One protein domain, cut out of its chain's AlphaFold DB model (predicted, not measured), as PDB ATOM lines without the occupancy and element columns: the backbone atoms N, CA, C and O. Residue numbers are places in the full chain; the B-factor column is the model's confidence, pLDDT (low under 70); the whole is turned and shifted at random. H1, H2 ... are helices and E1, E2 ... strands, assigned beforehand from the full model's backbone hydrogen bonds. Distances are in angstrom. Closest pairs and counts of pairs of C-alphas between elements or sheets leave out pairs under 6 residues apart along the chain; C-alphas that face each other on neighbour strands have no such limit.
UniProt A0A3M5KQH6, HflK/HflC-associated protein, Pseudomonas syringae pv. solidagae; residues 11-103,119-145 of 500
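What this domain is: This is residues 11 to 103 and 119 to 145 of the 500 residues of the protein "HflK/HflC-associated protein" of Pseudomonas syringae pv. solidagae (UniProt A0A3M5KQH6). An open row of parts begins with a twisted sheet of five strands at one end; H1 grazes this sheet and makes a V with the long helix H2. H3 packs on residues 88 to 95 of H2 and makes a small helical hairpin with H4, which lies at the end away from the sheet. The printed part has 120 residues, with E1 E2 E3 E4 E5 followed by H1 H2 H3 H4, and its class is mixed, helices and strands. The sheet's order is E1 E2 E3 E4 E5, antiparallel throughout. The whole is only just extended, close to loose, with a radius of gyration of the C-alphas of 20.7 A and spans of 63 by 44 by 29 A.

How they stand to each other: E1, residues 11 to 18, E2, residues 21 to 28, E3, residues 31 to 36, E4, residues 40 to 46, and E5, residues 49 to 53, form a meander, each strand the antiparallel neighbour of the one before. E1 and E2 are a hairpin at 169 degrees, with N 13 and O 25 at 2.8 A. In the hairpin E2 and E3, N 26 and O 33 are 2.9 A apart. In E3 and E4, a hairpin, N 34 and O 43 are 2.9 A apart. The hairpin E4 and E5, at 142 degrees, has N 49 and O 46 at 3.1 A. H1, residues 56 to 69, only grazes the sheet, with its residues 56 to 62; the closest C-alphas of E5 and H1 are those of Leu 53 and Arg 59, 6.4 A apart. With residues 64 to 68 alone, H1 touches residues 78 to 82 of H2, residues 77 to 103, in a helical hairpin at a steep tilt of 40 degrees, opposite ways; their closest C-alphas, of Cys 67 and Pro 78, are 4.9 A apart. H2 touches H3, residues 121 to 126, with residues 88 to 95 alone, at a shallow tilt of 29 degrees, opposite ways; their closest C-alphas, of Val 92 and Ile 122, are 5.9 A apart. H3 and H4, residues 132 to 144, are a helical hairpin and touch at a shallow tilt of 17 degrees, opposite ways, H4 with residues 132 to 135 alone; their closest C-alphas, of Leu 125 and Pro 132, are 5.2 A apart. H2 and H4 are apart. O i to N i+4 pairs are within hydrogen-bond range throughout H1, H3 and H4, and in 20 of 23 pairs of H2.

Where its parts are: E1 begins at C-alpha 11, (363.030, 121.399, 268.736), and is 20.8 A long; E2 is 21.7 A. H1 measures 20.0 A. H2, 38.9 A long, begins at C-alpha 77, (347.464, 154.387, 291.879). H4, 17.6 A long, ends at C-alpha 144, (385.963, 162.016, 304.138).

The domain as a whole: The C-alphas of Asp 19 and Gly 145 are the two farthest apart, at 65.4 A. Residues 104 to 118 are not printed, and C-alphas 103 and 119 are 14.3 A apart across this cut. Of the links that are printed whole, H1 to H2 is short and the others are tight. Mean pLDDT of the printed part is 74.5; 39 residues are under 70, among them residues 132 to 145.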
ATOM      1  N   ARG A  11     364.290 122.131 268.883       82.81
ATOM      2  CA  ARG A  11     363.030 121.399 268.736       82.81
ATOM      3  C   ARG A  11     361.868 122.374 268.593       82.81
ATOM      4  O   ARG A  11     361.493 123.037 269.553       82.81
ATOM      5  N   ILE A  12     361.235 122.403 267.424       84.75
ATOM      6  CA  ILE A  12     359.998 123.168 267.214       84.75
ATOM      7  C   ILE A  12     358.851 122.462 267.955       84.75
ATOM      8  O   ILE A  12     358.537 121.304 267.676       84.75
ATOM      9  N   LEU A  13     358.243 123.153 268.920       84.75
ATOM     10  CA  LEU A  13     357.097 122.664 269.691       84.75
ATOM     11  C   LEU A  13     355.764 123.072 269.063       84.75
ATOM     12  O   LEU A  13     354.809 122.296 269.090       84.75
ATOM     13  N   ALA A  14     355.694 124.285 268.521       84.19
ATOM     14  CA  ALA A  14     354.515 124.815 267.852       84.19
ATOM     15  C   ALA A  14     354.932 125.867 266.824       84.19
ATOM     16  O   ALA A  14     355.821 126.668 267.098       84.19
ATOM     17  N   GLU A  15     354.270 125.877 265.672       87.12
ATOM     18  CA  GLU A  15     354.452 126.880 264.625       87.12
ATOM     19  C   GLU A  15     353.077 127.244 264.063       87.12
ATOM     20  O   GLU A  15     352.289 126.366 263.706       87.12
ATOM     21  N   VAL A  16     352.765 128.537 264.049       86.94
ATOM     22  CA  VAL A  16     351.498 129.090 263.567       86.94
ATOM     23  C   VAL A  16     351.813 130.285 262.680       86.94
ATOM     24  O   VAL A  16     352.678 131.089 263.009       86.94
ATOM     25  N   HIS A  17     351.113 130.408 261.558       85.25
ATOM     26  CA  HIS A  17     351.226 131.562 260.670       85.25
ATOM     27  C   HIS A  17     349.922 132.357 260.729       85.25
ATOM     28  O   HIS A  17     348.852 131.778 260.525       85.25
ATOM     29  N   ASP A  18     350.009 133.650 261.029       82.81
ATOM     30  CA  ASP A  18     348.872 134.572 261.027       82.81
ATOM     31  C   ASP A  18     349.059 135.694 259.989       82.81
ATOM     32  O   ASP A  18     350.038 135.717 259.241       82.81
ATOM     33  N   ASP A  19     348.099 136.622 259.920       80.94
ATOM     34  CA  ASP A  19     348.127 137.759 258.986       80.94
ATOM     35  C   ASP A  19     349.290 138.745 259.252       80.94
ATOM     36  O   ASP A  19     349.532 139.649 258.448       80.94
ATOM     37  N   PHE A  20     350.008 138.593 260.371       71.88
ATOM     38  CA  PHE A  20     351.091 139.465 260.828       71.88
ATOM     39  C   PHE A  20     352.471 138.787 260.818       71.88
ATOM     40  O   PHE A  20     353.482 139.479 260.959       71.88
ATOM     41  N   GLY A  21     352.540 137.470 260.606       79.75
ATOM     42  CA  GLY A  21     353.778 136.728 260.392       79.75
ATOM     43  C   GLY A  21     353.769 135.319 260.984       79.75
ATOM     44  O   GLY A  21     352.741 134.757 261.356       79.75
ATOM     45  N   MET A  22     354.956 134.720 261.056       81.94
ATOM     46  CA  MET A  22     355.161 133.408 261.669       81.94
ATOM     47  C   MET A  22     355.376 133.554 263.180       81.94
ATOM     48  O   MET A  22     356.162 134.392 263.614       81.94
ATOM     49  N   ILE A  23     354.694 132.733 263.974       84.62
ATOM     50  CA  ILE A  23     354.882 132.595 265.417       84.62
ATOM     51  C   ILE A  23     355.360 131.170 265.677       84.62
ATOM     52  O   ILE A  23     354.625 130.216 265.404       84.62
ATOM     53  N   ARG A  24     356.558 131.006 266.242       86.00
ATOM     54  CA  ARG A  24     357.079 129.682 266.618       86.00
ATOM     55  C   ARG A  24     357.534 129.617 268.063       86.00
ATOM     56  O   ARG A  24     358.080 130.570 268.611       86.00
ATOM     57  N   VAL A  25     357.314 128.455 268.665       84.88
ATOM     58  CA  VAL A  25     357.843 128.086 269.976       84.88
ATOM     59  C   VAL A  25     358.907 127.022 269.770       84.88
ATOM     60  O   VAL A  25     358.607 125.922 269.298       84.88
ATOM     61  N   LEU A  26     360.138 127.348 270.139       85.44
ATOM     62  CA  LEU A  26     361.301 126.473 270.053       85.44
ATOM     63  C   LEU A  26     361.714 126.042 271.458       85.44
ATOM     64  O   LEU A  26     361.645 126.821 272.403       85.44
ATOM     65  N   GLU A  27     362.164 124.807 271.602       83.44
ATOM     66  CA  GLU A  27     362.812 124.301 272.806       83.44
ATOM     67  C   GLU A  27     364.261 123.976 272.454       83.44
ATOM     68  O   GLU A  27     364.527 123.182 271.549       83.44
ATOM     69  N   VAL A  28     365.191 124.637 273.138       83.00
ATOM     70  CA  VAL A  28     366.632 124.475 272.941       83.00
ATOM     71  C   VAL A  28     367.240 124.202 274.307       83.00
ATOM     72  O   VAL A  28     367.249 125.071 275.178       83.00
ATOM     73  N   GLU A  29     367.723 122.974 274.496       83.88
ATOM     74  CA  GLU A  29     368.210 122.477 275.790       83.88
ATOM     75  C   GLU A  29     367.154 122.654 276.901       83.88
ATOM     76  O   GLU A  29     366.058 122.106 276.794       83.88
ATOM     77  N   ASP A  30     367.470 123.414 277.952       82.38
ATOM     78  CA  ASP A  30     366.587 123.652 279.095       82.38
ATOM     79  C   ASP A  30     365.697 124.900 278.926       82.38
ATOM     80  O   ASP A  30     365.005 125.297 279.871       82.38
ATOM     81  N   TYR A  31     365.683 125.540 277.753       80.81
ATOM     82  CA  TYR A  31     364.972 126.797 277.513       80.81
ATOM     83  C   TYR A  31     363.903 126.680 276.427       80.81
ATOM     84  O   TYR A  31     364.051 125.949 275.449       80.81
ATOM     85  N   ARG A  32     362.829 127.459 276.583       85.19
ATOM     86  CA  ARG A  32     361.801 127.662 275.560       85.19
ATOM     87  C   ARG A  32     361.795 129.096 275.075       85.19
ATOM     88  O   ARG A  32     361.662 130.016 275.882       85.19
ATOM     89  N   PHE A  33     361.862 129.244 273.763       81.88
ATOM     90  CA  PHE A  33     361.877 130.508 273.051       81.88
ATOM     91  C   PHE A  33     360.559 130.696 272.313       81.88
ATOM     92  O   PHE A  33     360.052 129.766 271.688       81.88
ATOM     93  N   LEU A  34     360.010 131.903 272.391       82.75
ATOM     94  CA  LEU A  34     358.919 132.360 271.539       82.75
ATOM     95  C   LEU A  34     359.495 133.356 270.539       82.75
ATOM     96  O   LEU A  34     360.058 134.383 270.936       82.75
ATOM     97  N   GLU A  35     359.315 133.065 269.260       81.81
ATOM     98  CA  GLU A  35     359.790 133.896 268.165       81.81
ATOM     99  C   GLU A  35     358.635 134.385 267.300       81.81
ATOM    100  O   GLU A  35     357.667 133.659 267.061       81.81
ATOM    101  N   PHE A  36     358.772 135.622 266.826       78.56
ATOM    102  CA  PHE A  36     357.865 136.248 265.868       78.56
ATOM    103  C   PHE A  36     358.661 136.673 264.629       78.56
ATOM    104  O   PHE A  36     359.643 137.412 264.737       78.56
ATOM    105  N   GLY A  37     358.226 136.244 263.447       74.12
ATOM    106  CA  GLY A  37     358.929 136.473 262.184       74.12
ATOM    107  C   GLY A  37     360.187 135.611 262.026       74.12
ATOM    108  O   GLY A  37     360.372 134.619 262.722       74.12
ATOM    109  N   ASP A  38     361.060 135.985 261.091       66.38
ATOM    110  CA  ASP A  38     362.101 135.076 260.586       66.38
ATOM    111  C   ASP A  38     363.335 134.892 261.493       66.38
ATOM    112  O   ASP A  38     364.132 133.996 261.220       66.38
ATOM    113  N   ALA A  39     363.534 135.704 262.546       59.34
ATOM    114  CA  ALA A  39     364.707 135.574 263.437       59.34
ATOM    115  C   ALA A  39     364.659 136.408 264.743       59.34
ATOM    116  O   ALA A  39     365.713 136.797 265.252       59.34
ATOM    117  N   ILE A  40     363.483 136.779 265.268       63.75
ATOM    118  CA  ILE A  40     363.409 137.664 266.448       63.75
ATOM    119  C   ILE A  40     362.924 136.887 267.673       63.75
ATOM    120  O   ILE A  40     361.728 136.646 267.842       63.75
ATOM    121  N   GLU A  41     363.864 136.561 268.561       66.00
ATOM    122  CA  GLU A  41     363.582 136.049 269.903       66.00
ATOM    123  C   GLU A  41     362.877 137.119 270.749       66.00
ATOM    124  O   GLU A  41     363.474 138.131 271.121       66.00
ATOM    125  N   GLN A  42     361.598 136.898 271.069       68.69
ATOM    126  CA  GLN A  42     360.798 137.843 271.859       68.69
ATOM    127  C   GLN A  42     360.624 137.449 273.322       68.69
ATOM    128  O   GLN A  42     360.370 138.303 274.170       68.69
ATOM    129  N   SER A  43     360.723 136.164 273.650       71.75
ATOM    130  CA  SER A  43     360.770 135.747 275.048       71.75
ATOM    131  C   SER A  43     361.485 134.417 275.189       71.75
ATOM    132  O   SER A  43     361.392 133.564 274.310       71.75
ATOM    133  N   CYS A  44     362.190 134.258 276.304       79.69
ATOM    134  CA  CYS A  44     362.858 133.026 276.682       79.69
ATOM    135  C   CYS A  44     362.460 132.682 278.118       79.69
ATOM    136  O   CYS A  44     362.405 133.563 278.982       79.69
ATOM    137  N   THR A  45     362.143 131.415 278.364       79.31
ATOM    138  CA  THR A  45     361.799 130.895 279.692       79.31
ATOM    139  C   THR A  45     362.607 129.646 279.980       79.31
ATOM    140  O   THR A  45     362.799 128.803 279.104       79.31
ATOM    141  N   PHE A  46     363.076 129.520 281.217       79.81
ATOM    142  CA  PHE A  46     363.735 128.308 281.676       79.81
ATOM    143  C   PHE A  46     362.678 127.248 281.999       79.81
ATOM    144  O   PHE A  46     361.758 127.491 282.774       79.81
ATOM    145  N   THR A  47     362.779 126.062 281.409       76.12
ATOM    146  CA  THR A  47     361.727 125.032 281.489       76.12
ATOM    147  C   THR A  47     361.499 124.492 282.900       76.12
ATOM    148  O   THR A  47     360.371 124.119 283.224       76.12
ATOM    149  N   ALA A  48     362.527 124.480 283.757       78.81
ATOM    150  CA  ALA A  48     362.389 124.034 285.145       78.81
ATOM    151  C   ALA A  48     361.776 125.101 286.072       78.81
ATOM    152  O   ALA A  48     361.240 124.749 287.121       78.81
ATOM    153  N   ASP A  49     361.816 126.380 285.682       75.69
ATOM    154  CA  ASP A  49     361.107 127.466 286.363       75.69
ATOM    155  C   ASP A  49     360.481 128.430 285.339       75.69
ATOM    156  O   ASP A  49     360.993 129.527 285.092       75.69
ATOM    157  N   PRO A  50     359.347 128.041 284.729       69.12
ATOM    158  CA  PRO A  50     358.706 128.828 283.680       69.12
ATOM    159  C   PRO A  50     358.124 130.153 284.194       69.12
ATOM    160  O   PRO A  50     357.684 130.978 283.395       69.12
ATOM    161  N   SER A  51     358.111 130.377 285.516       68.12
ATOM    162  CA  SER A  51     357.711 131.654 286.113       68.12
ATOM    163  C   SER A  51     358.792 132.736 285.979       68.12
ATOM    164  O   SER A  51     358.501 133.929 286.096       68.12
ATOM    165  N   TRP A  52     360.026 132.329 285.676       67.19
ATOM    166  CA  TRP A  52     361.170 133.205 285.492       67.19
ATOM    167  C   TRP A  52     361.430 133.445 283.998       67.19
ATOM    168  O   TRP A  52     362.078 132.660 283.307       67.19
ATOM    169  N   LEU A  53     360.906 134.560 283.484       72.38
ATOM    170  CA  LEU A  53     361.239 135.069 282.146       72.38
ATOM    171  C   LEU A  53     362.718 135.447 282.117       72.38
ATOM    172  O   LEU A  53     363.120 136.211 282.977       72.38
ATOM    173  N   GLU A  54     363.528 134.976 281.174       71.44
ATOM    174  CA  GLU A  54     364.982 135.224 281.174       71.44
ATOM    175  C   GLU A  54     365.316 136.689 280.843       71.44
ATOM    176  O   GLU A  54     366.165 137.310 281.483       71.44
ATOM    177  N   TYR A  55     364.595 137.275 279.883       74.12
ATOM    178  CA  TYR A  55     364.894 138.606 279.370       74.12
ATOM    179  C   TYR A  55     364.308 139.738 280.226       74.12
ATOM    180  O   TYR A  55     363.092 139.847 280.404       74.12
ATOM    181  N   ASP A  56     365.156 140.672 280.663       66.56
ATOM    182  CA  ASP A  56     364.756 141.803 281.515       66.56
ATOM    183  C   ASP A  56     363.698 142.724 280.881       66.56
ATOM    184  O   ASP A  56     362.841 143.259 281.589       66.56
ATOM    185  N   TYR A  57     363.689 142.874 279.550       67.50
ATOM    186  CA  TYR A  57     362.670 143.676 278.866       67.50
ATOM    187  C   TYR A  57     361.277 143.035 278.953       67.50
ATOM    188  O   TYR A  57     360.295 143.743 279.177       67.50
ATOM    189  N   THR A  58     361.176 141.703 278.872       69.06
ATOM    190  CA  THR A  58     359.891 140.992 279.002       69.06
ATOM    191  C   THR A  58     359.321 141.112 280.414       69.06
ATOM    192  O   THR A  58     358.127 141.366 280.580       69.06
ATOM    193  N   ARG A  59     360.181 141.052 281.442       73.44
ATOM    194  CA  ARG A  59     359.795 141.311 282.839       73.44
ATOM    195  C   ARG A  59     359.271 142.740 283.017       73.44
ATOM    196  O   ARG A  59     358.235 142.942 283.648       73.44
ATOM    197  N   ALA A  60     359.954 143.730 282.436       69.38
ATOM    198  CA  ALA A  60     359.536 145.131 282.497       69.38
ATOM    199  C   ALA A  60     358.191 145.374 281.785       69.38
ATOM    200  O   ALA A  60     357.325 146.066 282.326       69.38
ATOM    201  N   MET A  61     357.978 144.762 280.613       72.44
ATOM    202  CA  MET A  61     356.705 144.841 279.886       72.44
ATOM    203  C   MET A  61     355.557 144.171 280.651       72.44
ATOM    204  O   MET A  61     354.468 144.737 280.704       72.44
ATOM    205  N   LEU A  62     355.796 143.028 281.307       74.00
ATOM    206  CA  LEU A  62     354.790 142.341 282.125       74.00
ATOM    207  C   LEU A  62     354.324 143.200 283.311       74.00
ATOM    208  O   LEU A  62     353.125 143.305 283.572       74.00
ATOM    209  N   ILE A  63     355.257 143.860 284.005       72.12
ATOM    210  CA  ILE A  63     354.937 144.780 285.108       72.12
ATOM    211  C   ILE A  63     354.139 145.986 284.592       72.12
ATOM    212  O   ILE A  63     353.147 146.378 285.213       72.12
ATOM    213  N   GLY A  64     354.529 146.552 283.446       69.81
ATOM    214  CA  GLY A  64     353.794 147.639 282.792       69.81
ATOM    215  C   GLY A  64     352.370 147.236 282.394       69.81
ATOM    216  O   GLY A  64     351.421 147.964 282.684       69.81
ATOM    217  N   ALA A  65     352.205 146.046 281.812       70.56
ATOM    218  CA  ALA A  65     350.908 145.496 281.429       70.56
ATOM    219  C   ALA A  65     350.001 145.249 282.645       70.56
ATOM    220  O   ALA A  65     348.830 145.618 282.611       70.56
ATOM    221  N   LEU A  66     350.538 144.711 283.747       73.81
ATOM    222  CA  LEU A  66     349.798 144.550 285.005       73.81
ATOM    223  C   LEU A  66     349.351 145.902 285.580       73.81
ATOM    224  O   LEU A  66     348.201 146.044 285.994       73.81
ATOM    225  N   CYS A  67     350.222 146.916 285.570       70.94
ATOM    226  CA  CYS A  67     349.859 148.258 286.037       70.94
ATOM    227  C   CYS A  67     348.740 148.877 285.185       70.94
ATOM    228  O   CYS A  67     347.822 149.480 285.736       70.94
ATOM    229  N   LEU A  68     348.780 148.700 283.860       69.44
ATOM    230  CA  LEU A  68     347.724 149.170 282.960       69.44
ATOM    231  C   LEU A  68     346.419 148.387 283.145       69.44
ATOM    232  O   LEU A  68     345.357 149.001 283.206       69.44
ATOM    233  N   PHE A  69     346.491 147.067 283.322       73.38
ATOM    234  CA  PHE A  69     345.325 146.206 283.538       73.38
ATOM    235  C   PHE A  69     344.537 146.583 284.801       73.38
ATOM    236  O   PHE A  69     343.309 146.565 284.800       73.38
ATOM    237  N   PHE A  70     345.232 146.965 285.878       71.62
ATOM    238  CA  PHE A  70     344.587 147.411 287.117       71.62
ATOM    239  C   PHE A  70     344.253 148.911 287.143       71.62
ATOM    240  O   PHE A  70     343.615 149.375 288.096       71.62
ATOM    241  N   SER A  71     344.665 149.679 286.129       71.06
ATOM    242  CA  SER A  71     344.328 151.100 286.021       71.06
ATOM    243  C   SER A  71     342.871 151.284 285.580       71.06
ATOM    244  O   SER A  71     342.365 150.572 284.719       71.06
ATOM    245  N   SER A  72     342.159 152.225 286.201       72.12
ATOM    246  CA  SER A  72     340.780 152.586 285.831       72.12
ATOM    247  C   SER A  72     340.546 154.069 286.108       72.12
ATOM    248  O   SER A  72     341.322 154.669 286.855       72.12
ATOM    249  N   ALA A  73     339.483 154.655 285.545       60.66
ATOM    250  CA  ALA A  73     339.168 156.082 285.697       60.66
ATOM    251  C   ALA A  73     339.106 156.538 287.170       60.66
ATOM    252  O   ALA A  73     339.488 157.660 287.484       60.66
ATOM    253  N   GLU A  74     338.718 155.643 288.083       62.22
ATOM    254  CA  GLU A  74     338.650 155.923 289.522       62.22
ATOM    255  C   GLU A  74     339.909 155.500 290.308       62.22
ATOM    256  O   GLU A  74     340.141 155.975 291.420       62.22
ATOM    257  N   ARG A  75     340.757 154.610 289.765       65.94
ATOM    258  CA  ARG A  75     341.957 154.089 290.453       65.94
ATOM    259  C   ARG A  75     343.226 154.407 289.674       65.94
ATOM    260  O   ARG A  75     343.686 153.632 288.841       65.94
ATOM    261  N   VAL A  76     343.834 155.536 290.038       70.56
ATOM    262  CA  VAL A  76     345.046 156.099 289.407       70.56
ATOM    263  C   VAL A  76     346.350 155.567 290.026       70.56
ATOM    264  O   VAL A  76     347.440 155.782 289.497       70.56
ATOM    265  N   TRP A  77     346.278 154.874 291.166       68.44
ATOM    266  CA  TRP A  77     347.464 154.387 291.879       68.44
ATOM    267  C   TRP A  77     348.377 153.450 291.051       68.44
ATOM    268  O   TRP A  77     349.593 153.586 291.201       68.44
ATOM    269  N   PRO A  78     347.883 152.591 290.129       72.31
ATOM    270  CA  PRO A  78     348.752 151.758 289.292       72.31
ATOM    271  C   PRO A  78     349.540 152.585 288.269       72.31
ATOM    272  O   PRO A  78     350.718 152.331 288.032       72.31
ATOM    273  N   ALA A  79     348.930 153.644 287.725       68.81
ATOM    274  CA  ALA A  79     349.616 154.594 286.850       68.81
ATOM    275  C   ALA A  79     350.686 155.387 287.617       68.81
ATOM    276  O   ALA A  79     351.796 155.578 287.126       68.81
ATOM    277  N   ARG A  80     350.398 155.789 288.864       76.06
ATOM    278  CA  ARG A  80     351.391 156.430 289.746       76.06
ATOM    279  C   ARG A  80     352.562 155.497 290.068       76.06
ATOM    280  O   ARG A  80     353.699 155.956 290.104       76.06
ATOM    281  N   LEU A  81     352.298 154.204 290.267       73.69
ATOM    282  CA  LEU A  81     353.337 153.193 290.470       73.69
ATOM    283  C   LEU A  81     354.235 153.057 289.230       73.69
ATOM    284  O   LEU A  81     355.454 153.060 289.365       73.69
ATOM    285  N   ALA A  82     353.651 153.019 288.027       70.75
ATOM    286  CA  ALA A  82     354.405 152.979 286.772       70.75
ATOM    287  C   ALA A  82     355.292 154.225 286.581       70.75
ATOM    288  O   ALA A  82     356.466 154.102 286.229       70.75
ATOM    289  N   VAL A  83     354.773 155.421 286.892       77.56
ATOM    290  CA  VAL A  83     355.563 156.668 286.887       77.56
ATOM    291  C   VAL A  83     356.720 156.589 287.885       77.56
ATOM    292  O   VAL A  83     357.848 156.946 287.549       77.56
ATOM    293  N   LEU A  84     356.476 156.081 289.096       76.06
ATOM    294  CA  LEU A  84     357.505 155.938 290.128       76.06
ATOM    295  C   LEU A  84     358.624 154.972 289.707       76.06
ATOM    296  O   LEU A  84     359.795 155.263 289.945       76.06
ATOM    297  N   ILE A  85     358.285 153.874 289.025       73.75
ATOM    298  CA  ILE A  85     359.268 152.943 288.448       73.75
ATOM    299  C   ILE A  85     360.123 153.646 287.380       73.75
ATOM    300  O   ILE A  85     361.336 153.449 287.354       73.75
ATOM    301  N   GLY A  86     359.534 154.518 286.553       71.88
ATOM    302  CA  GLY A  86     360.258 155.304 285.544       71.88
ATOM    303  C   GLY A  86     361.163 156.409 286.113       71.88
ATOM    304  O   GLY A  86     362.186 156.745 285.510       71.88
ATOM    305  N   LEU A  87     360.848 156.947 287.295       79.12
ATOM    306  CA  LEU A  87     361.679 157.954 287.969       79.12
ATOM    307  C   LEU A  87     363.013 157.388 288.483       79.12
ATOM    308  O   LEU A  87     363.979 158.138 288.627       79.12
ATOM    309  N   LEU A  88     363.099 156.081 288.745       77.25
ATOM    310  CA  LEU A  88     364.316 155.450 289.265       77.25
ATOM    311  C   LEU A  88     365.476 155.448 288.245       77.25
ATOM    312  O   LEU A  88     366.547 155.953 288.592       77.25
ATOM    313  N   PRO A  89     365.300 154.990 286.985       79.12
ATOM    314  CA  PRO A  89     366.307 155.152 285.935       79.12
ATOM    315  C   PRO A  89     366.694 156.612 285.682       79.12
ATOM    316  O   PRO A  89     367.869 156.904 285.465       79.12
ATOM    317  N   LEU A  90     365.731 157.541 285.760       80.06
ATOM    318  CA  LEU A  90     366.004 158.975 285.638       80.06
ATOM    319  C   LEU A  90     366.917 159.472 286.769       80.06
ATOM    320  O   LEU A  90     367.858 160.223 286.518       80.06
ATOM    321  N   GLY A  91     366.683 159.012 288.002       82.56
ATOM    322  CA  GLY A  91     367.554 159.285 289.144       82.56
ATOM    323  C   GLY A  91     368.977 158.769 288.930       82.56
ATOM    324  O   GLY A  91     369.933 159.518 289.130       82.56
ATOM    325  N   VAL A  92     369.129 157.527 288.458       82.44
ATOM    326  CA  VAL A  92     370.439 156.933 288.120       82.44
ATOM    327  C   VAL A  92     371.150 157.735 287.022       82.44
ATOM    328  O   VAL A  92     372.345 158.013 287.129       82.44
ATOM    329  N   ALA A  93     370.425 158.166 285.988       82.75
ATOM    330  CA  ALA A  93     370.981 158.986 284.914       82.75
ATOM    331  C   ALA A  93     371.448 160.365 285.414       82.75
ATOM    332  O   ALA A  93     372.552 160.804 285.081       82.75
ATOM    333  N   LEU A  94     370.650 161.027 286.259       84.56
ATOM    334  CA  LEU A  94     371.022 162.296 286.897       84.56
ATOM    335  C   LEU A  94     372.248 162.139 287.802       84.56
ATOM    336  O   LEU A  94     373.118 163.009 287.811       84.56
ATOM    337  N   GLU A  95     372.352 161.026 288.528       85.25
ATOM    338  CA  GLU A  95     373.518 160.707 289.348       85.25
ATOM    339  C   GLU A  95     374.791 160.600 288.500       85.25
ATOM    340  O   GLU A  95     375.813 161.200 288.843       85.25
ATOM    341  N   PHE A  96     374.743 159.872 287.381       82.00
ATOM    342  CA  PHE A  96     375.884 159.771 286.473       82.00
ATOM    343  C   PHE A  96     376.253 161.113 285.846       82.00
ATOM    344  O   PHE A  96     377.440 161.433 285.772       82.00
ATOM    345  N   LEU A  97     375.267 161.932 285.471       83.12
ATOM    346  CA  LEU A  97     375.506 163.273 284.940       83.12
ATOM    347  C   LEU A  97     376.191 164.164 285.986       83.12
ATOM    348  O   LEU A  97     377.215 164.786 285.702       83.12
ATOM    349  N   LEU A  98     375.688 164.170 287.223       81.88
ATOM    350  CA  LEU A  98     376.280 164.930 288.322       81.88
ATOM    351  C   LEU A  98     377.706 164.456 288.630       81.88
ATOM    352  O   LEU A  98     378.608 165.275 288.808       81.88
ATOM    353  N   ARG A  99     377.939 163.139 288.662       76.19
ATOM    354  CA  ARG A  99     379.278 162.561 288.852       76.19
ATOM    355  C   ARG A  99     380.226 162.937 287.719       76.19
ATOM    356  O   ARG A  99     381.374 163.268 288.001       76.19
ATOM    357  N   ALA A 100     379.761 162.936 286.471       77.25
ATOM    358  CA  ALA A 100     380.554 163.360 285.323       77.25
ATOM    359  C   ALA A 100     380.990 164.825 285.473       77.25
ATOM    360  O   ALA A 100     382.180 165.118 285.357       77.25
ATOM    361  N   VAL A 101     380.070 165.722 285.844       81.19
ATOM    362  CA  VAL A 101     380.382 167.137 286.106       81.19
ATOM    363  C   VAL A 101     381.370 167.288 287.266       81.19
ATOM    364  O   VAL A 101     382.384 167.968 287.130       81.19
ATOM    365  N   LEU A 102     381.129 166.616 288.395       76.00
ATOM    366  CA  LEU A 102     382.001 166.687 289.573       76.00
ATOM    367  C   LEU A 102     383.388 166.071 289.334       76.00
ATOM    368  O   LEU A 102     384.357 166.508 289.954       76.00
ATOM    369  N   SER A 103     383.512 165.095 288.429       73.88
ATOM    370  CA  SER A 103     384.798 164.472 288.094       73.88
ATOM    371  C   SER A 103     385.791 165.447 287.450       73.88
ATOM    372  O   SER A 103     386.998 165.286 287.628       73.88
ATOM    373  N   ALA A 119     379.010 151.958 288.158       70.62
ATOM    374  CA  ALA A 119     378.486 151.770 289.517       70.62
ATOM    375  C   ALA A 119     377.641 152.976 289.971       70.62
ATOM    376  O   ALA A 119     378.191 154.037 290.272       70.62
ATOM    377  N   SER A 120     376.315 152.824 290.057       76.62
ATOM    378  CA  SER A 120     375.397 153.842 290.599       76.62
ATOM    379  C   SER A 120     375.094 153.585 292.077       76.62
ATOM    380  O   SER A 120     374.776 152.466 292.471       76.62
ATOM    381  N   PHE A 121     375.161 154.640 292.892       73.94
ATOM    382  CA  PHE A 121     374.754 154.618 294.298       73.94
ATOM    383  C   PHE A 121     373.252 154.377 294.427       73.94
ATOM    384  O   PHE A 121     372.835 153.597 295.279       73.94
ATOM    385  N   ILE A 122     372.443 155.013 293.573       75.06
ATOM    386  CA  ILE A 122     370.991 154.816 293.548       75.06
ATOM    387  C   ILE A 122     370.669 153.363 293.175       75.06
ATOM    388  O   ILE A 122     369.848 152.739 293.837       75.06
ATOM    389  N   ALA A 123     371.353 152.779 292.189       75.12
ATOM    390  CA  ALA A 123     371.153 151.379 291.820       75.12
ATOM    391  C   ALA A 123     371.594 150.404 292.933       75.12
ATOM    392  O   ALA A 123     370.866 149.462 293.249       75.12
ATOM    393  N   ASP A 124     372.736 150.651 293.583       73.06
ATOM    394  CA  ASP A 124     373.211 149.837 294.714       73.06
ATOM    395  C   ASP A 124     372.298 149.941 295.949       73.06
ATOM    396  O   ASP A 124     372.223 149.004 296.747       73.06
ATOM    397  N   LEU A 125     371.562 151.048 296.099       69.94
ATOM    398  CA  LEU A 125     370.572 151.240 297.160       69.94
ATOM    399  C   LEU A 125     369.381 150.281 297.032       69.94
ATOM    400  O   LEU A 125     368.833 149.834 298.043       69.94
ATOM    401  N   LEU A 126     368.997 149.983 295.788       68.88
ATOM    402  CA  LEU A 126     367.871 149.119 295.435       68.88
ATOM    403  C   LEU A 126     368.271 147.657 295.200       68.88
ATOM    404  O   LEU A 126     367.396 146.795 295.109       68.88
ATOM    405  N   ARG A 127     369.571 147.345 295.126       69.06
ATOM    406  CA  ARG A 127     370.047 145.974 294.925       69.06
ATOM    407  C   ARG A 127     369.718 145.119 296.146       69.06
ATOM    408  O   ARG A 127     370.152 145.410 297.258       69.06
ATOM    409  N   TRP A 128     368.955 144.047 295.946       62.28
ATOM    410  CA  TRP A 128     368.586 143.147 297.033       62.28
ATOM    411  C   TRP A 128     369.787 142.290 297.477       62.28
ATOM    412  O   TRP A 128     370.447 141.692 296.625       62.28
ATOM    413  N   PRO A 129     370.080 142.173 298.788       68.50
ATOM    414  CA  PRO A 129     369.401 142.828 299.909       68.50
ATOM    415  C   PRO A 129     369.807 144.311 300.044       68.50
ATOM    416  O   PRO A 129     371.008 144.596 300.063       68.50
ATOM    417  N   PRO A 130     368.849 145.248 300.211       64.75
ATOM    418  CA  PRO A 130     369.140 146.678 300.257       64.75
ATOM    419  C   PRO A 130     370.022 147.002 301.465       64.75
ATOM    420  O   PRO A 130     369.671 146.737 302.619       64.75
ATOM    421  N   ARG A 131     371.202 147.574 301.206       70.38
ATOM    422  CA  ARG A 131     372.208 147.912 302.229       70.38
ATOM    423  C   ARG A 131     372.567 149.408 302.201       70.38
ATOM    424  O   ARG A 131     373.750 149.750 302.126       70.38
ATOM    425  N   PRO A 132     371.575 150.311 302.344       67.44
ATOM    426  CA  PRO A 132     371.742 151.763 302.209       67.44
ATOM    427  C   PRO A 132     372.841 152.337 303.100       67.44
ATOM    428  O   PRO A 132     373.689 153.113 302.670       67.44
ATOM    429  N   LEU A 133     372.849 151.893 304.355       67.88
ATOM    430  CA  LEU A 133     373.771 152.379 305.370       67.88
ATOM    431  C   LEU A 133     375.211 151.931 305.106       67.88
ATOM    432  O   LEU A 133     376.133 152.674 305.418       67.88
ATOM    433  N   LEU A 134     375.415 150.750 304.508       67.81
ATOM    434  CA  LEU A 134     376.753 150.271 304.159       67.81
ATOM    435  C   LEU A 134     377.298 151.011 302.937       67.81
ATOM    436  O   LEU A 134     378.471 151.368 302.948       67.81
ATOM    437  N   ALA A 135     376.477 151.273 301.916       66.56
ATOM    438  CA  ALA A 135     376.895 152.048 300.744       66.56
ATOM    439  C   ALA A 135     377.284 153.485 301.137       66.56
ATOM    440  O   ALA A 135     378.374 153.947 300.802       66.56
ATOM    441  N   LEU A 136     376.445 154.146 301.945       67.12
ATOM    442  CA  LEU A 136     376.726 155.477 302.489       67.12
ATOM    443  C   LEU A 136     377.990 155.479 303.364       67.12
ATOM    444  O   LEU A 136     378.818 156.378 303.249       67.12
ATOM    445  N   GLN A 137     378.166 154.456 304.203       69.69
ATOM    446  CA  GLN A 137     379.347 154.305 305.054       69.69
ATOM    447  C   GLN A 137     380.638 154.118 304.249       69.69
ATOM    448  O   GLN A 137     381.649 154.716 304.607       69.69
ATOM    449  N   HIS A 138     380.624 153.315 303.179       67.06
ATOM    450  CA  HIS A 138     381.799 153.149 302.316       67.06
ATOM    451  C   HIS A 138     382.157 154.456 301.599       67.06
ATOM    452  O   HIS A 138     383.338 154.774 301.487       67.06
ATOM    453  N   GLU A 139     381.165 155.231 301.158       67.31
ATOM    454  CA  GLU A 139     381.406 156.507 300.477       67.31
ATOM    455  C   GLU A 139     381.917 157.594 301.443       67.31
ATOM    456  O   GLU A 139     382.896 158.279 301.143       67.31
ATOM    457  N   LEU A 140     381.332 157.709 302.645       67.88
ATOM    458  CA  LEU A 140     381.797 158.632 303.692       67.88
ATOM    459  C   LEU A 140     383.207 158.297 304.190       67.88
ATOM    460  O   LEU A 140     384.012 159.204 304.403       67.88
ATOM    461  N   HIS A 141     383.525 157.010 304.332       69.19
ATOM    462  CA  HIS A 141     384.864 156.576 304.714       69.19
ATOM    463  C   HIS A 141     385.885 156.872 303.607       69.19
ATOM    464  O   HIS A 141     386.922 157.471 303.874       69.19
ATOM    465  N   ASN A 142     385.574 156.530 302.354       67.69
ATOM    466  CA  ASN A 142     386.509 156.708 301.242       67.69
ATOM    467  C   ASN A 142     386.762 158.178 300.883       67.69
ATOM    468  O   ASN A 142     387.858 158.509 300.436       67.69
ATOM    469  N   ARG A 143     385.764 159.054 301.045       65.12
ATOM    470  CA  ARG A 143     385.850 160.458 300.616       65.12
ATOM    471  C   ARG A 143     386.183 161.435 301.741       65.12
ATOM    472  O   ARG A 143     386.823 162.447 301.474       65.12
ATOM    473  N   PHE A 144     385.776 161.135 302.976       67.19
ATOM    474  CA  PHE A 144     385.963 162.016 304.138       67.19
ATOM    475  C   PHE A 144     386.721 161.362 305.306       67.19
ATOM    476  O   PHE A 144     386.996 162.039 306.292       67.19
ATOM    477  N   GLY A 145     387.067 160.070 305.231       65.00
ATOM    478  CA  GLY A 145     387.802 159.360 306.288       65.00
ATOM    479  C   GLY A 145     386.992 159.081 307.562       65.00
ATOM    480  O   GLY A 145     387.558 158.656 308.565       65.00
TER     481      GLY A 145